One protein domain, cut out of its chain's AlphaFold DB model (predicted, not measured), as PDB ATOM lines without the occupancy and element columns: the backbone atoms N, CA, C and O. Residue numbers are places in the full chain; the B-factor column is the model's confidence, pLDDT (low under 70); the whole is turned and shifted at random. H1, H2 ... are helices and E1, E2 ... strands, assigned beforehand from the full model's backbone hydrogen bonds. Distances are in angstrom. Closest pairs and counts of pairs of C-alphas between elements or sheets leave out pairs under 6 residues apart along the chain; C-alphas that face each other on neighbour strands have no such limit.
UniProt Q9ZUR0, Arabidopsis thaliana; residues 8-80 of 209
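AT A GLANCE: This is residues 8 to 80 of the 209 residues of a protein of Arabidopsis thaliana (UniProt Q9ZUR0). A two-stranded hairpin, E1 and E2, and a pair of helices side by side, H1 and H4, make up most of the named structure, with two short helices, H2 and H3, toward the end away from the hairpin's loop. That loop, residues 16 to 25, reaches away from the helices and makes much of the length, while the strands stay set off from H4, H2 and H3. The printed part has 73 residues with two named strands and four named helices, in the order E1, E2, H1, H2, H3, H4; the sheet has the order E1 - E2 and is antiparallel. The class is mixed, helices and strands. The whole is compact, with a radius of gyration of the C-alphas of 12.2 A, yet its outline is elongated, spanning 39 by 25 by 23 A.

HOW THE PARTS SIT: E1, residues 12 to 15, and E2, residues 26 to 29, form an antiparallel hairpin with 149 degrees between their directions. The C-alphas of Tyr 12 and Pro 29 face each other at 4.8 A, and those of Ile 15 and Asn 26 at 5.7 A. N 13 and O 28, at 3.0 A, and N 28 and O 13, at 3.3 A, are within hydrogen-bond range. H1, residues 35 to 44, is only just apart from E1, the closest C-alphas being 8.3 A from each other. H1 touches H4, residues 69 to 78, at a shallow tilt of 25 degrees, the same way; their closest C-alphas, of Arg 39 and Leu 74, are 6.6 A apart. H4 only just touches H3, residues 59 to 62, with 3 pairs of C-alphas within 8 A. They touch only at the corner by their link, the closest C-alphas being those of Val 62 and Arg 69, 5.3 A. H3 is close to H2, residues 53 to 57, but not clearly touching; their closest C-alphas, of Phe 55 and Phe 61, are 6.3 A apart. H1 and H2 are apart, as are H2 and H4. Every O i to N i+4 pair is within hydrogen-bond range in H2 and H4, and 5 of 6 are in H1; H3 is too short for such a pair.

IN THESE COORDINATES: E1 begins at C-alpha 12 (16.090, -39.921, -19.798) and is 9.3 A long, and E2 is 9.4 A long. H1 measures 14.6 A from C-alpha 35 (12.289, -42.105, -6.673) to C-alpha 44. H2 is 6.0 A long and H3 5.9 A. H4 measures 14.2 A and ends at C-alpha 78 (26.291, -40.402, -4.545).

THE WHOLE: The C-alphas farthest apart, of Leu 21 and Glu 65, are 39.6 A from each other. The printed part has no cut and no long link. The mean pLDDT of the printed part is 78.2, and residues 13 to 28 are under 70.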
ATOM      1  N   PRO A   8      15.267 -29.907 -23.120       76.88
ATOM      2  CA  PRO A   8      14.387 -31.052 -23.254       76.88
ATOM      3  C   PRO A   8      13.307 -30.997 -22.169       76.88
ATOM      4  O   PRO A   8      13.544 -30.563 -21.045       76.88
ATOM      5  N   ALA A   9      12.100 -31.448 -22.505       78.69
ATOM      6  CA  ALA A   9      11.003 -31.513 -21.540       78.69
ATOM      7  C   ALA A   9      11.206 -32.619 -20.485       78.69
ATOM      8  O   ALA A   9      10.500 -32.641 -19.481       78.69
ATOM      9  N   GLU A  10      12.142 -33.540 -20.721       79.50
ATOM     10  CA  GLU A  10      12.380 -34.727 -19.907       79.50
ATOM     11  C   GLU A  10      13.862 -35.123 -19.952       79.50
ATOM     12  O   GLU A  10      14.504 -34.975 -20.993       79.50
ATOM     13  N   ILE A  11      14.363 -35.653 -18.836       75.38
ATOM     14  CA  ILE A  11      15.681 -36.294 -18.731       75.38
ATOM     15  C   ILE A  11      15.452 -37.794 -18.816       75.38
ATOM     16  O   ILE A  11      14.621 -38.342 -18.083       75.38
ATOM     17  N   TYR A  12      16.209 -38.475 -19.670       75.62
ATOM     18  CA  TYR A  12      16.090 -39.921 -19.798       75.62
ATOM     19  C   TYR A  12      17.322 -40.632 -19.263       75.62
ATOM     20  O   TYR A  12      18.427 -40.515 -19.789       75.62
ATOM     21  N   LEU A  13      17.114 -41.453 -18.237       65.75
ATOM     22  CA  LEU A  13      18.184 -42.258 -17.670       65.75
ATOM     23  C   LEU A  13      18.429 -43.474 -18.567       65.75
ATOM     24  O   LEU A  13      17.571 -44.351 -18.675       65.75
ATOM     25  N   ALA A  14      19.595 -43.521 -19.211       61.03
ATOM     26  CA  ALA A  14      20.029 -44.676 -19.986       61.03
ATOM     27  C   ALA A  14      20.508 -45.789 -19.043       61.03
ATOM     28  O   ALA A  14      21.537 -45.658 -18.379       61.03
ATOM     29  N   ILE A  15      19.774 -46.901 -18.988       56.28
ATOM     30  CA  ILE A  15      20.167 -48.074 -18.198       56.28
ATOM     31  C   ILE A  15      20.885 -49.066 -19.112       56.28
ATOM     32  O   ILE A  15      20.266 -49.655 -20.000       56.28
ATOM     33  N   GLN A  16      22.180 -49.291 -18.878       51.69
ATOM     34  CA  GLN A  16      22.869 -50.448 -19.447       51.69
ATOM     35  C   GLN A  16      22.570 -51.679 -18.592       51.69
ATOM     36  O   GLN A  16      22.988 -51.774 -17.439       51.69
ATOM     37  N   LEU A  17      21.830 -52.633 -19.159       48.38
ATOM     38  CA  LEU A  17      21.639 -53.938 -18.536       48.38
ATOM     39  C   LEU A  17      22.962 -54.730 -18.575       48.38
ATOM     40  O   LEU A  17      23.697 -54.634 -19.557       48.38
ATOM     41  N   PRO A  18      23.257 -55.559 -17.558       44.03
ATOM     42  CA  PRO A  18      24.541 -56.256 -17.407       44.03
ATOM     43  C   PRO A  18      24.851 -57.319 -18.481       44.03
ATOM     44  O   PRO A  18      25.843 -58.033 -18.365       44.03
ATOM     45  N   ASN A  19      24.024 -57.459 -19.520       45.69
ATOM     46  CA  ASN A  19      24.185 -58.472 -20.554       45.69
ATOM     47  C   ASN A  19      24.519 -57.818 -21.914       45.69
ATOM     48  O   ASN A  19      23.673 -57.104 -22.463       45.69
ATOM     49  N   PRO A  20      25.711 -58.069 -22.495       44.22
ATOM     50  CA  PRO A  20      26.182 -57.405 -23.717       44.22
ATOM     51  C   PRO A  20      25.359 -57.728 -24.975       44.22
ATOM     52  O   PRO A  20      25.522 -57.065 -25.996       44.22
ATOM     53  N   LEU A  21      24.469 -58.725 -24.919       38.97
ATOM     54  CA  LEU A  21      23.613 -59.140 -26.040       38.97
ATOM     55  C   LEU A  21      22.179 -58.586 -25.978       38.97
ATOM     56  O   LEU A  21      21.389 -58.837 -26.885       38.97
ATOM     57  N   SER A  22      21.833 -57.818 -24.944       35.00
ATOM     58  CA  SER A  22      20.516 -57.188 -24.805       35.00
ATOM     59  C   SER A  22      20.675 -55.686 -24.602       35.00
ATOM     60  O   SER A  22      20.544 -55.179 -23.489       35.00
ATOM     61  N   ILE A  23      20.957 -54.965 -25.688       35.59
ATOM     62  CA  ILE A  23      20.867 -53.500 -25.722       35.59
ATOM     63  C   ILE A  23      19.380 -53.136 -25.836       35.59
ATOM     64  O   ILE A  23      18.879 -52.750 -26.886       35.59
ATOM     65  N   LEU A  24      18.653 -53.318 -24.740       36.69
ATOM     66  CA  LEU A  24      17.459 -52.535 -24.458       36.69
ATOM     67  C   LEU A  24      17.932 -51.436 -23.514       36.69
ATOM     68  O   LEU A  24      17.985 -51.629 -22.302       36.69
ATOM     69  N   VAL A  25      18.348 -50.304 -24.087       47.28
ATOM     70  CA  VAL A  25      18.479 -49.070 -23.309       47.28
ATOM     71  C   VAL A  25      17.054 -48.667 -22.966       47.28
ATOM     72  O   VAL A  25      16.350 -48.067 -23.776       47.28
ATOM     73  N   ASN A  26      16.585 -49.081 -21.791       52.47
ATOM     74  CA  ASN A  26      15.345 -48.543 -21.265       52.47
ATOM     75  C   ASN A  26      15.636 -47.103 -20.860       52.47
ATOM     76  O   ASN A  26      16.433 -46.860 -19.955       52.47
ATOM     77  N   TYR A  27      15.006 -46.171 -21.564       65.50
ATOM     78  CA  TYR A  27      14.984 -44.765 -21.208       65.50
ATOM     79  C   TYR A  27      13.898 -44.575 -20.153       65.50
ATOM     80  O   TYR A  27      12.707 -44.638 -20.467       65.50
ATOM     81  N   LEU A  28      14.300 -44.401 -18.894       68.50
ATOM     82  CA  LEU A  28      13.357 -44.052 -17.835       68.50
ATOM     83  C   LEU A  28      13.208 -42.527 -17.773       68.50
ATOM     84  O   LEU A  28      14.209 -41.857 -17.513       68.50
ATOM     85  N   PRO A  29      12.000 -41.974 -18.000       81.06
ATOM     86  CA  PRO A  29      11.746 -40.552 -17.802       81.06
ATOM     87  C   PRO A  29      11.880 -40.223 -16.315       81.06
ATOM     88  O   PRO A  29      11.140 -40.753 -15.476       81.06
ATOM     89  N   VAL A  30      12.851 -39.383 -15.974       80.81
ATOM     90  CA  VAL A  30      13.190 -39.067 -14.584       80.81
ATOM     91  C   VAL A  30      12.012 -38.428 -13.855       80.81
ATOM     92  O   VAL A  30      11.775 -38.767 -12.696       80.81
ATOM     93  N   SER A  31      11.249 -37.558 -14.521       79.50
ATOM     94  CA  SER A  31      10.187 -36.780 -13.868       79.50
ATOM     95  C   SER A  31       9.007 -37.620 -13.352       79.50
ATOM     96  O   SER A  31       8.323 -37.206 -12.416       79.50
ATOM     97  N   VAL A  32       8.776 -38.808 -13.926       82.88
ATOM     98  CA  VAL A  32       7.644 -39.690 -13.574       82.88
ATOM     99  C   VAL A  32       8.071 -41.046 -13.008       82.88
ATOM    100  O   VAL A  32       7.222 -41.832 -12.585       82.88
ATOM    101  N   THR A  33       9.371 -41.350 -12.991       83.25
ATOM    102  CA  THR A  33       9.873 -42.602 -12.413       83.25
ATOM    103  C   THR A  33       9.863 -42.513 -10.882       83.25
ATOM    104  O   THR A  33      10.378 -41.538 -10.332       83.25
ATOM    105  N   PRO A  34       9.342 -43.528 -10.161       87.50
ATOM    106  CA  PRO A  34       9.384 -43.551  -8.701       87.50
ATOM    107  C   PRO A  34      10.806 -43.369  -8.164       87.50
ATOM    108  O   PRO A  34      11.747 -44.033  -8.618       87.50
ATOM    109  N   ILE A  35      10.967 -42.495  -7.172       86.94
ATOM    110  CA  ILE A  35      12.289 -42.105  -6.673       86.94
ATOM    111  C   ILE A  35      13.064 -43.284  -6.078       86.94
ATOM    112  O   ILE A  35      14.287 -43.334  -6.171       86.94
ATOM    113  N   GLU A  36      12.375 -44.276  -5.522       88.00
ATOM    114  CA  GLU A  36      12.960 -45.503  -4.983       88.00
ATOM    115  C   GLU A  36      13.607 -46.348  -6.085       88.00
ATOM    116  O   GLU A  36      14.663 -46.944  -5.869       88.00
ATOM    117  N   THR A  37      13.012 -46.352  -7.282       84.88
ATOM    118  CA  THR A  37      13.572 -47.042  -8.454       84.88
ATOM    119  C   THR A  37      14.839 -46.333  -8.918       84.88
ATOM    120  O   THR A  37      15.874 -46.973  -9.103       84.88
ATOM    121  N   LEU A  38      14.791 -45.001  -9.021       84.81
ATOM    122  CA  LEU A  38      15.961 -44.185  -9.359       84.81
ATOM    123  C   LEU A  38      17.084 -44.355  -8.324       84.81
ATOM    124  O   LEU A  38      18.240 -44.545  -8.697       84.81
ATOM    125  N   ARG A  39      16.752 -44.362  -7.027       87.69
ATOM    126  CA  ARG A  39      17.708 -44.577  -5.930       87.69
ATOM    127  C   ARG A  39      18.369 -45.949  -6.021       87.69
ATOM    128  O   ARG A  39      19.589 -46.032  -5.892       87.69
ATOM    129  N   GLY A  40      17.589 -47.002  -6.278       85.44
ATOM    130  CA  GLY A  40      18.113 -48.350  -6.492       85.44
ATOM    131  C   GLY A  40      19.135 -48.388  -7.628       85.44
ATOM    132  O   GLY A  40      20.232 -48.903  -7.440       85.44
ATOM    133  N   LEU A  41      18.831 -47.751  -8.761       81.81
ATOM    134  CA  LEU A  41      19.743 -47.686  -9.906       81.81
ATOM    135  C   LEU A  41      21.028 -46.912  -9.578       81.81
ATOM    136  O   LEU A  41      22.122 -47.462  -9.696       81.81
ATOM    137  N   VAL A  42      20.905 -45.671  -9.095       84.88
ATOM    138  CA  VAL A  42      22.052 -44.804  -8.762       84.88
ATOM    139  C   VAL A  42      22.973 -45.454  -7.728       84.88
ATOM    140  O   VAL A  42      24.192 -45.328  -7.830       84.88
ATOM    141  N   SER A  43      22.419 -46.200  -6.767       85.50
ATOM    142  CA  SER A  43      23.209 -46.875  -5.727       85.50
ATOM    143  C   SER A  43      24.194 -47.922  -6.262       85.50
ATOM    144  O   SER A  43      25.186 -48.211  -5.598       85.50
ATOM    145  N   THR A  44      23.953 -48.457  -7.461       84.81
ATOM    146  CA  THR A  44      24.812 -49.480  -8.079       84.81
ATOM    147  C   THR A  44      25.915 -48.897  -8.962       84.81
ATOM    148  O   THR A  44      26.842 -49.612  -9.333       84.81
ATOM    149  N   LEU A  45      25.837 -47.607  -9.297       81.62
ATOM    150  CA  LEU A  45      26.803 -46.930 -10.158       81.62
ATOM    151  C   LEU A  45      27.950 -46.354  -9.335       81.62
ATOM    152  O   LEU A  45      27.723 -45.804  -8.258       81.62
ATOM    153  N   GLU A  46      29.175 -46.425  -9.850       83.62
ATOM    154  CA  GLU A  46      30.291 -45.638  -9.317       83.62
ATOM    155  C   GLU A  46      30.084 -44.142  -9.602       83.62
ATOM    156  O   GLU A  46      29.548 -43.801 -10.660       83.62
ATOM    157  N   PRO A  47      30.541 -43.219  -8.733       83.19
ATOM    158  CA  PRO A  47      30.311 -41.784  -8.925       83.19
ATOM    159  C   PRO A  47      30.869 -41.241 -10.247       83.19
ATOM    160  O   PRO A  47      30.346 -40.277 -10.798       83.19
ATOM    161  N   THR A  48      31.933 -41.861 -10.764       81.44
ATOM    162  CA  THR A  48      32.571 -41.517 -12.044       81.44
ATOM    163  C   THR A  48      31.835 -42.063 -13.266       81.44
ATOM    164  O   THR A  48      32.103 -41.598 -14.369       81.44
ATOM    165  N   ALA A  49      30.931 -43.031 -13.089       77.19
ATOM    166  CA  ALA A  49      30.154 -43.651 -14.163       77.19
ATOM    167  C   ALA A  49      28.786 -42.977 -14.382       77.19
ATOM    168  O   ALA A  49      28.054 -43.347 -15.298       77.19
ATOM    169  N   ILE A  50      28.425 -42.003 -13.542       81.00
ATOM    170  CA  ILE A  50      27.167 -41.262 -13.648       81.00
ATOM    171  C   ILE A  50      27.294 -40.220 -14.761       81.00
ATOM    172  O   ILE A  50      28.089 -39.286 -14.655       81.00
ATOM    173  N   ASN A  51      26.484 -40.365 -15.812       81.88
ATOM    174  CA  ASN A  51      26.363 -39.349 -16.854       81.88
ATOM    175  C   ASN A  51      25.605 -38.128 -16.299       81.88
ATOM    176  O   ASN A  51      24.518 -38.266 -15.740       81.88
ATOM    177  N   MET A  52      26.199 -36.944 -16.456       87.19
ATOM    178  CA  MET A  52      25.644 -35.655 -16.029       87.19
ATOM    179  C   MET A  52      25.534 -34.656 -17.193       87.19
ATOM    180  O   MET A  52      25.306 -33.472 -16.953       87.19
ATOM    181  N   ASP A  53      25.701 -35.102 -18.438       86.94
ATOM    182  CA  ASP A  53      25.804 -34.250 -19.627       86.94
ATOM    183  C   ASP A  53      24.548 -33.393 -19.817       86.94
ATOM    184  O   ASP A  53      24.648 -32.206 -20.125       86.94
ATOM    185  N   GLU A  54      23.364 -33.958 -19.565       85.69
ATOM    186  CA  GLU A  54      22.101 -33.217 -19.649       85.69
ATOM    187  C   GLU A  54      22.020 -32.102 -18.603       85.69
ATOM    188  O   GLU A  54      21.607 -30.998 -18.938       85.69
ATOM    189  N   PHE A  55      22.484 -32.336 -17.372       89.62
ATOM    190  CA  PHE A  55      22.542 -31.299 -16.333       89.62
ATOM    191  C   PHE A  55      23.619 -30.247 -16.612       89.62
ATOM    192  O   PHE A  55      23.418 -29.078 -16.306       89.62
ATOM    193  N   MET A  56      24.757 -30.638 -17.191       90.94
ATOM    194  CA  MET A  56      25.797 -29.689 -17.604       90.94
ATOM    195  C   MET A  56      25.325 -28.834 -18.788       90.94
ATOM    196  O   MET A  56      25.622 -27.650 -18.862       90.94
ATOM    197  N   THR A  57      24.532 -29.403 -19.697       89.81
ATOM    198  CA  THR A  57      23.941 -28.662 -20.822       89.81
ATOM    199  C   THR A  57      22.791 -27.760 -20.354       89.81
ATOM    200  O   THR A  57      22.686 -26.609 -20.782       89.81
ATOM    201  N   TRP A  58      21.955 -28.265 -19.441       89.38
ATOM    202  CA  TRP A  58      20.746 -27.623 -18.913       89.38
ATOM    203  C   TRP A  58      20.807 -27.497 -17.385       89.38
ATOM    204  O   TRP A  58      20.089 -28.193 -16.660       89.38
ATOM    205  N   PRO A  59      21.652 -26.592 -16.870       91.19
ATOM    206  CA  PRO A  59      21.877 -26.446 -15.434       91.19
ATOM    207  C   PRO A  59      20.612 -26.060 -14.654       91.19
ATOM    208  O   PRO A  59      20.509 -26.389 -13.477       91.19
ATOM    209  N   ASP A  60      19.601 -25.448 -15.280       89.38
ATOM    210  CA  ASP A  60      18.329 -25.110 -14.621       89.38
ATOM    211  C   ASP A  60      17.638 -26.322 -13.983       89.38
ATOM    212  O   ASP A  60      16.918 -26.171 -12.999       89.38
ATOM    213  N   PHE A  61      17.887 -27.534 -14.490       89.94
ATOM    214  CA  PHE A  61      17.334 -28.777 -13.941       89.94
ATOM    215  C   PHE A  61      17.792 -29.087 -12.513       89.94
ATOM    216  O   PHE A  61      17.224 -29.961 -11.860       89.94
ATOM    217  N   VAL A  62      18.800 -28.388 -11.993       91.12
ATOM    218  CA  VAL A  62      19.214 -28.540 -10.592       91.12
ATOM    219  C   VAL A  62      18.447 -27.600  -9.654       91.12
ATOM    220  O   VAL A  62      18.585 -27.717  -8.432       91.12
ATOM    221  N   LEU A  63      17.656 -26.656 -10.184       89.88
ATOM    222  CA  LEU A  63      16.919 -25.682  -9.377       89.88
ATOM    223  C   LEU A  63      15.820 -26.366  -8.541       89.88
ATOM    224  O   LEU A  63      15.205 -27.326  -9.015       89.88
ATOM    225  N   PRO A  64      15.541 -25.873  -7.314       87.50
ATOM    226  CA  PRO A  64      14.616 -26.520  -6.377       87.50
ATOM    227  C   PRO A  64      13.207 -26.792  -6.914       87.50
ATOM    228  O   PRO A  64      12.618 -27.804  -6.555       87.50
ATOM    229  N   GLU A  65      12.694 -25.913  -7.777       85.31
ATOM    230  CA  GLU A  65      11.322 -25.974  -8.305       85.31
ATOM    231  C   GLU A  65      11.151 -26.964  -9.466       85.31
ATOM    232  O   GLU A  65      10.044 -27.175  -9.959       85.31
ATOM    233  N   THR A  66      12.242 -27.562  -9.950       85.50
ATOM    234  CA  THR A  66      12.178 -28.484 -11.087       85.50
ATOM    235  C   THR A  66      11.816 -29.902 -10.644       85.50
ATOM    236  O   THR A  66      12.247 -30.350  -9.577       85.50
ATOM    237  N   PRO A  67      11.104 -30.677 -11.485       84.00
ATOM    238  CA  PRO A  67      10.810 -32.081 -11.186       84.00
ATOM    239  C   PRO A  67      12.080 -32.946 -11.098       84.00
ATOM    240  O   PRO A  67      12.070 -34.016 -10.493       84.00
ATOM    241  N   PHE A  68      13.195 -32.475 -11.660       88.12
ATOM    242  CA  PHE A  68      14.475 -33.180 -11.687       88.12
ATOM    243  C   PHE A  68      15.286 -33.020 -10.398       88.12
ATOM    244  O   PHE A  68      16.218 -33.797 -10.167       88.12
ATOM    245  N   ARG A  69      14.926 -32.069  -9.520       90.88
ATOM    246  CA  ARG A  69      15.686 -31.767  -8.298       90.88
ATOM    247  C   ARG A  69      15.896 -32.990  -7.410       90.88
ATOM    248  O   ARG A  69      16.989 -33.185  -6.873       90.88
ATOM    249  N   THR A  70      14.864 -33.810  -7.236       88.88
ATOM    250  CA  THR A  70      14.930 -34.996  -6.371       88.88
ATOM    251  C   THR A  70      15.934 -36.007  -6.916       88.88
ATOM    252  O   THR A  70      16.753 -36.527  -6.162       88.88
ATOM    253  N   TYR A  71      15.927 -36.234  -8.230       89.88
ATOM    254  CA  TYR A  71      16.900 -37.103  -8.881       89.88
ATOM    255  C   TYR A  71      18.313 -36.523  -8.802       89.88
ATOM    256  O   TYR A  71      19.221 -37.221  -8.362       89.88
ATOM    257  N   PHE A  72      18.494 -35.235  -9.107       91.75
ATOM    258  CA  PHE A  72      19.783 -34.552  -8.961       91.75
ATOM    259  C   PHE A  72      20.362 -34.690  -7.543       91.75
ATOM    260  O   PHE A  72      21.554 -34.945  -7.376       91.75
ATOM    261  N   THR A  73      19.512 -34.597  -6.516       93.69
ATOM    262  CA  THR A  73      19.921 -34.775  -5.114       93.69
ATOM    263  C   THR A  73      20.486 -36.176  -4.863       93.69
ATOM    264  O   THR A  73      21.485 -36.297  -4.162       93.69
ATOM    265  N   LEU A  74      19.942 -37.226  -5.494       91.81
ATOM    266  CA  LEU A  74      20.523 -38.575  -5.415       91.81
ATOM    267  C   LEU A  74      21.928 -38.639  -6.027       91.81
ATOM    268  O   LEU A  74      22.811 -39.301  -5.485       91.81
ATOM    269  N   LEU A  75      22.140 -37.965  -7.160       91.56
ATOM    270  CA  LEU A  75      23.440 -37.933  -7.843       91.56
ATOM    271  C   LEU A  75      24.477 -37.178  -7.009       91.56
ATOM    272  O   LEU A  75      25.634 -37.595  -6.916       91.56
ATOM    273  N   LEU A  76      24.037 -36.104  -6.353       94.19
ATOM    274  CA  LEU A  76      24.839 -35.350  -5.403       94.19
ATOM    275  C   LEU A  76      25.196 -36.189  -4.167       94.19
ATOM    276  O   LEU A  76      26.370 -36.268  -3.819       94.19
ATOM    277  N   GLU A  77      24.218 -36.861  -3.547       93.69
ATOM    278  CA  GLU A  77      24.427 -37.790  -2.420       93.69
ATOM    279  C   GLU A  77      25.408 -38.912  -2.786       93.69
ATOM    280  O   GLU A  77      26.213 -39.339  -1.956       93.69
ATOM    281  N   ARG A  78      25.374 -39.374  -4.042       91.81
ATOM    282  CA  ARG A  78      26.291 -40.402  -4.545       91.81
ATOM    283  C   ARG A  78      27.717 -39.886  -4.764       91.81
ATOM    284  O   ARG A  78      28.631 -40.703  -4.870       91.81
ATOM    285  N   GLY A  79      27.917 -38.570  -4.803       91.94
ATOM    286  CA  GLY A  79      29.222 -37.937  -4.988       91.94
ATOM    287  C   GLY A  79      29.628 -37.759  -6.451       91.94
ATOM    288  O   GLY A  79      30.824 -37.718  -6.749       91.94
ATOM    289  N   ALA A  80      28.668 -37.678  -7.380       91.75
ATOM    290  CA  ALA A  80      28.974 -37.362  -8.773       91.75
ATOM    291  C   ALA A  80      29.644 -35.979  -8.853       91.75
ATOM    292  O   ALA A  80      29.050 -34.968  -8.471       91.75
TER     293      ALA A  80